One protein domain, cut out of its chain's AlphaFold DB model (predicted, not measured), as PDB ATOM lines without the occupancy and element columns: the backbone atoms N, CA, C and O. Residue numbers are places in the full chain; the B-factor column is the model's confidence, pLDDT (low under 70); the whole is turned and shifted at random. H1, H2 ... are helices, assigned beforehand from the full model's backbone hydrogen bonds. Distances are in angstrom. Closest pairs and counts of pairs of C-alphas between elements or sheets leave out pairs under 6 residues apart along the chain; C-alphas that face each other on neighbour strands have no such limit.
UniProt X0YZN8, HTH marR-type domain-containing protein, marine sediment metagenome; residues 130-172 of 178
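Overview. This is residues 130 to 172 of the 178 residues of the protein "HTH marR-type domain-containing protein" of marine sediment metagenome (UniProt X0YZN8). One long helix, H2, makes the length of the domain, and two shorter helices, H1 and H3, sit over the same side of it, H1 over its first part and H3 crossing it at a steep angle near its middle. At both ends of H2 the chain folds back, through residues 135 to 140 and residues 157 to 162, like the two short sides of a frame. The printed part has 43 residues with three named helices, in the order H1, H2, H3, and no named strand; its class is all helix. The whole is compact, with a radius of gyration of the C-alphas of 10.2 A, and its C-alphas span 27 by 18 by 17 A.

Along the chain. H2, the longest helix, holds residues 141 to 156 and measures 23.2 A from first to last C-alpha, from C-alpha 141 at (-11.021, 8.354, -29.593) to C-alpha 156 at (-9.262, 29.602, -38.617). H1, residues 130 to 134, comes before it and is 6.3 A long; C-alpha 130 is at (-23.814, 14.662, -27.614). H3, residues 163 to 171, comes after it and is 12.2 A long; C-alpha 171 is at (-21.722, 14.709, -42.639).

Arrangement. H2 is close to H3 but not clearly touching it, with 2 pairs of C-alphas within 8 A. Their closest C-alphas, those of Leu 150 and Leu 166, are 7.1 A apart, and their centres are 11.9 A apart. The lines of H2 and H3 stand at a steep tilt of 55 degrees, and the two helices run opposite ways. H1 is also close to H2 but not clearly touching it, with 1 pair of C-alphas within 8 A, those of Leu 132 and Leu 143 at 7.3 A. The centres of H1 and H2 are 14.0 A apart. H1 and H3 are only just apart, their closest C-alphas being 8.3 A from each other. In H1, H2 and H3 every O i to N i+4 pair is within hydrogen-bond range.

Size, cuts and confidence. The two C-alphas farthest apart are those of Gly 140 and Ala 159, at 27.7 A. The C-alphas of the first and last printed residues, Gln 130 and Ser 172, are 18.5 A apart. The printed part has no cut. The link from H1 to H2 is short, with 6 residues, and so is the link from H2 to H3, also with 6 residues. The mean pLDDT of the printed part is 83.5, and one printed residue, Glu 139 in the link from H1 to H2, is under 70.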
ATOM      1  N   GLN A 130     -22.476  15.258 -27.578       83.75
ATOM      2  CA  GLN A 130     -23.814  14.662 -27.614       83.75
ATOM      3  C   GLN A 130     -24.455  14.754 -29.005       83.75
ATOM      4  O   GLN A 130     -24.991  13.765 -29.482       83.75
ATOM      5  N   ASP A 131     -24.299  15.886 -29.697       85.19
ATOM      6  CA  ASP A 131     -24.825  16.057 -31.056       85.19
ATOM      7  C   ASP A 131     -24.180  15.072 -32.043       85.19
ATOM      8  O   ASP A 131     -24.831  14.612 -32.975       85.19
ATOM      9  N   LEU A 132     -22.900  14.730 -31.844       82.62
ATOM     10  CA  LEU A 132     -22.224  13.702 -32.641       82.62
ATOM     11  C   LEU A 132     -22.760  12.301 -32.332       82.62
ATOM     12  O   LEU A 132     -22.937  11.508 -33.254       82.62
ATOM     13  N   LYS A 133     -23.054  11.992 -31.064       82.38
ATOM     14  CA  LYS A 133     -23.652  10.700 -30.690       82.38
ATOM     15  C   LYS A 133     -25.017  10.509 -31.337       82.38
ATOM     16  O   LYS A 133     -25.275   9.450 -31.899       82.38
ATOM     17  N   ASP A 134     -25.841  11.553 -31.332       84.19
ATOM     18  CA  ASP A 134     -27.174  11.532 -31.944       84.19
ATOM     19  C   ASP A 134     -27.107  11.354 -33.477       84.19
ATOM     20  O   ASP A 134     -28.065  10.901 -34.101       84.19
ATOM     21  N   LEU A 135     -25.962  11.672 -34.092       79.31
ATOM     22  CA  LEU A 135     -25.669  11.441 -35.510       79.31
ATOM     23  C   LEU A 135     -25.066  10.055 -35.805       79.31
ATOM     24  O   LEU A 135     -24.745   9.781 -36.960       79.31
ATOM     25  N   GLY A 136     -24.913   9.191 -34.798       78.50
ATOM     26  CA  GLY A 136     -24.399   7.825 -34.950       78.50
ATOM     27  C   GLY A 136     -22.900   7.659 -34.680       78.50
ATOM     28  O   GLY A 136     -22.371   6.567 -34.872       78.50
ATOM     29  N   TYR A 137     -22.193   8.693 -34.213       76.88
ATOM     30  CA  TYR A 137     -20.786   8.548 -33.821       76.88
ATOM     31  C   TYR A 137     -20.673   7.921 -32.423       76.88
ATOM     32  O   TYR A 137     -21.183   8.459 -31.441       76.88
ATOM     33  N   SER A 138     -19.960   6.801 -32.311       70.38
ATOM     34  CA  SER A 138     -19.746   6.107 -31.037       70.38
ATOM     35  C   SER A 138     -18.765   6.841 -30.111       70.38
ATOM     36  O   SER A 138     -17.816   7.504 -30.549       70.38
ATOM     37  N   GLU A 139     -18.993   6.725 -28.798       68.94
ATOM     38  CA  GLU A 139     -18.082   7.257 -27.781       68.94
ATOM     39  C   GLU A 139     -16.685   6.635 -27.915       68.94
ATOM     40  O   GLU A 139     -16.525   5.418 -27.974       68.94
ATOM     41  N   GLY A 140     -15.648   7.477 -27.953       73.69
ATOM     42  CA  GLY A 140     -14.264   7.016 -28.018       73.69
ATOM     43  C   GLY A 140     -13.313   8.009 -28.681       73.69
ATOM     44  O   GLY A 140     -13.636   9.177 -28.907       73.69
ATOM     45  N   LYS A 141     -12.105   7.532 -29.017       73.31
ATOM     46  CA  LYS A 141     -11.021   8.354 -29.593       73.31
ATOM     47  C   LYS A 141     -11.431   9.094 -30.876       73.31
ATOM     48  O   LYS A 141     -11.004  10.231 -31.058       73.31
ATOM     49  N   LYS A 142     -12.278   8.488 -31.720       76.75
ATOM     50  CA  LYS A 142     -12.765   9.087 -32.978       76.75
ATOM     51  C   LYS A 142     -13.604  10.348 -32.738       76.75
ATOM     52  O   LYS A 142     -13.356  11.368 -33.370       76.75
ATOM     53  N   LEU A 143     -14.525  10.329 -31.770       82.88
ATOM     54  CA  LEU A 143     -15.360  11.492 -31.434       82.88
ATOM     55  C   LEU A 143     -14.504  12.683 -30.978       82.88
ATOM     56  O   LEU A 143     -14.703  13.815 -31.420       82.88
ATOM     57  N   GLY A 144     -13.498  12.422 -30.139       82.38
ATOM     58  CA  GLY A 144     -12.548  13.448 -29.706       82.38
ATOM     59  C   GLY A 144     -11.699  14.022 -30.848       82.38
ATOM     60  O   GLY A 144     -11.371  15.205 -30.815       82.38
ATOM     61  N   GLN A 145     -11.356  13.215 -31.859       84.31
ATOM     62  CA  GLN A 145     -10.645  13.678 -33.059       84.31
ATOM     63  C   GLN A 145     -11.522  14.603 -33.909       84.31
ATOM     64  O   GLN A 145     -11.075  15.694 -34.247       84.31
ATOM     65  N   VAL A 146     -12.785  14.235 -34.148       85.38
ATOM     66  CA  VAL A 146     -13.744  15.077 -34.887       85.38
ATOM     67  C   VAL A 146     -13.921  16.433 -34.203       85.38
ATOM     68  O   VAL A 146     -13.814  17.469 -34.849       85.38
ATOM     69  N   LEU A 147     -14.123  16.457 -32.878       86.19
ATOM     70  CA  LEU A 147     -14.253  17.717 -32.135       86.19
ATOM     71  C   LEU A 147     -12.990  18.591 -32.224       86.19
ATOM     72  O   LEU A 147     -13.103  19.812 -32.307       86.19
ATOM     73  N   LYS A 148     -11.795  17.987 -32.227       87.62
ATOM     74  CA  LYS A 148     -10.531  18.717 -32.422       87.62
ATOM     75  C   LYS A 148     -10.407  19.286 -33.835       87.62
ATOM     76  O   LYS A 148      -9.953  20.414 -33.983       87.62
ATOM     77  N   GLU A 149     -10.826  18.546 -34.857       87.12
ATOM     78  CA  GLU A 149     -10.813  19.048 -36.234       87.12
ATOM     79  C   GLU A 149     -11.813  20.184 -36.448       87.12
ATOM     80  O   GLU A 149     -11.469  21.197 -37.057       87.12
ATOM     81  N   LEU A 150     -13.012  20.075 -35.869       87.81
ATOM     82  CA  LEU A 150     -13.984  21.167 -35.864       87.81
ATOM     83  C   LEU A 150     -13.443  22.398 -35.133       87.81
ATOM     84  O   LEU A 150     -13.666  23.514 -35.594       87.81
ATOM     85  N   LEU A 151     -12.710  22.213 -34.029       88.44
ATOM     86  CA  LEU A 151     -12.064  23.322 -33.328       88.44
ATOM     87  C   LEU A 151     -11.026  24.005 -34.221       88.44
ATOM     88  O   LEU A 151     -11.069  25.220 -34.343       88.44
ATOM     89  N   ASN A 152     -10.149  23.249 -34.886       88.00
ATOM     90  CA  ASN A 152      -9.158  23.821 -35.804       88.00
ATOM     91  C   ASN A 152      -9.820  24.608 -36.946       88.00
ATOM     92  O   ASN A 152      -9.399  25.719 -37.251       88.00
ATOM     93  N   LEU A 153     -10.899  24.079 -37.532       87.25
ATOM     94  CA  LEU A 153     -11.671  24.774 -38.568       87.25
ATOM     95  C   LEU A 153     -12.239  26.112 -38.066       87.25
ATOM     96  O   LEU A 153     -12.239  27.117 -38.777       87.25
ATOM     97  N   VAL A 154     -12.753  26.106 -36.841       88.50
ATOM     98  CA  VAL A 154     -13.408  27.247 -36.208       88.50
ATOM     99  C   VAL A 154     -12.400  28.280 -35.683       88.50
ATOM    100  O   VAL A 154     -12.708  29.468 -35.699       88.50
ATOM    101  N   LEU A 155     -11.195  27.863 -35.287       85.88
ATOM    102  CA  LEU A 155     -10.089  28.765 -34.949       85.88
ATOM    103  C   LEU A 155      -9.640  29.575 -36.173       85.88
ATOM    104  O   LEU A 155      -9.425  30.779 -36.062       85.88
ATOM    105  N   GLU A 156      -9.572  28.937 -37.344       84.75
ATOM    106  CA  GLU A 156      -9.262  29.602 -38.617       84.75
ATOM    107  C   GLU A 156     -10.406  30.514 -39.087       84.75
ATOM    108  O   GLU A 156     -10.185  31.601 -39.625       84.75
ATOM    109  N   LYS A 157     -11.660  30.076 -38.907       85.81
ATOM    110  CA  LYS A 157     -12.856  30.830 -39.310       85.81
ATOM    111  C   LYS A 157     -13.936  30.779 -38.223       85.81
ATOM    112  O   LYS A 157     -14.866  29.971 -38.328       85.81
ATOM    113  N   PRO A 158     -13.901  31.705 -37.242       85.50
ATOM    114  CA  PRO A 158     -14.864  31.761 -36.136       85.50
ATOM    115  C   PRO A 158     -16.336  31.775 -36.571       85.50
ATOM    116  O   PRO A 158     -17.193  31.195 -35.906       85.50
ATOM    117  N   ALA A 159     -16.632  32.374 -37.731       86.88
ATOM    118  CA  ALA A 159     -17.978  32.455 -38.301       86.88
ATOM    119  C   ALA A 159     -18.605  31.087 -38.641       86.88
ATOM    120  O   ALA A 159     -19.831  30.982 -38.731       86.88
ATOM    121  N   LEU A 160     -17.788  30.038 -38.812       87.62
ATOM    122  CA  LEU A 160     -18.252  28.677 -39.095       87.62
ATOM    123  C   LEU A 160     -18.741  27.938 -37.844       87.62
ATOM    124  O   LEU A 160     -19.298  26.848 -37.978       87.62
ATOM    125  N   ASN A 161     -18.578  28.516 -36.646       88.88
ATOM    126  CA  ASN A 161     -19.023  27.935 -35.379       88.88
ATOM    127  C   ASN A 161     -20.546  27.997 -35.195       88.88
ATOM    128  O   ASN A 161     -21.070  28.530 -34.220       88.88
ATOM    129  N   GLN A 162     -21.277  27.466 -36.163       88.75
ATOM    130  CA  GLN A 162     -22.723  27.375 -36.153       88.75
ATOM    131  C   GLN A 162     -23.097  25.909 -36.262       88.75
ATOM    132  O   GLN A 162     -22.631  25.207 -37.159       88.75
ATOM    133  N   LYS A 163     -23.989  25.449 -35.381       87.75
ATOM    134  CA  LYS A 163     -24.372  24.036 -35.283       87.75
ATOM    135  C   LYS A 163     -24.732  23.421 -36.643       87.75
ATOM    136  O   LYS A 163     -24.245  22.349 -36.972       87.75
ATOM    137  N   LYS A 164     -25.506  24.129 -37.477       87.81
ATOM    138  CA  LYS A 164     -25.895  23.672 -38.828       87.81
ATOM    139  C   LYS A 164     -24.696  23.473 -39.767       87.81
ATOM    140  O   LYS A 164     -24.634  22.453 -40.446       87.81
ATOM    141  N   ILE A 165     -23.755  24.421 -39.783       87.56
ATOM    142  CA  ILE A 165     -22.552  24.376 -40.631       87.56
ATOM    143  C   ILE A 165     -21.648  23.226 -40.187       87.56
ATOM    144  O   ILE A 165     -21.221  22.425 -41.014       87.56
ATOM    145  N   LEU A 166     -21.411  23.106 -38.879       88.19
ATOM    146  CA  LEU A 166     -20.572  22.048 -38.319       88.19
ATOM    147  C   LEU A 166     -21.177  20.659 -38.567       88.19
ATOM    148  O   LEU A 166     -20.452  19.756 -38.961       88.19
ATOM    149  N   ILE A 167     -22.501  20.489 -38.431       86.38
ATOM    150  CA  ILE A 167     -23.183  19.226 -38.766       86.38
ATOM    151  C   ILE A 167     -23.009  18.889 -40.252       86.38
ATOM    152  O   ILE A 167     -22.719  17.742 -40.582       86.38
ATOM    153  N   ALA A 168     -23.181  19.863 -41.151       86.31
ATOM    154  CA  ALA A 168     -22.995  19.644 -42.585       86.31
ATOM    155  C   ALA A 168     -21.549  19.246 -42.917       86.31
ATOM    156  O   ALA A 168     -21.327  18.358 -43.734       86.31
ATOM    157  N   TRP A 169     -20.575  19.856 -42.238       85.25
ATOM    158  CA  TRP A 169     -19.163  19.525 -42.397       85.25
ATOM    159  C   TRP A 169     -18.844  18.108 -41.906       85.25
ATOM    160  O   TRP A 169     -18.192  17.353 -42.618       85.25
ATOM    161  N   VAL A 170     -19.370  17.706 -40.744       84.00
ATOM    162  CA  VAL A 170     -19.210  16.341 -40.206       84.00
ATOM    163  C   VAL A 170     -19.849  15.290 -41.117       84.00
ATOM    164  O   VAL A 170     -19.278  14.226 -41.306       84.00
ATOM    165  N   LYS A 171     -21.013  15.598 -41.705       77.50
ATOM    166  CA  LYS A 171     -21.722  14.709 -42.639       77.50
ATOM    167  C   LYS A 171     -21.086  14.631 -44.030       77.50
ATOM    168  O   LYS A 171     -21.473  13.763 -44.807       77.50
ATOM    169  N   SER A 172     -20.166  15.537 -44.368       74.31
ATOM    170  CA  SER A 172     -19.394  15.429 -45.609       74.31
ATOM    171  C   SER A 172     -18.465  14.209 -45.537       74.31
ATOM    172  O   SER A 172     -18.063  13.813 -44.445       74.31
TER     173      SER A 172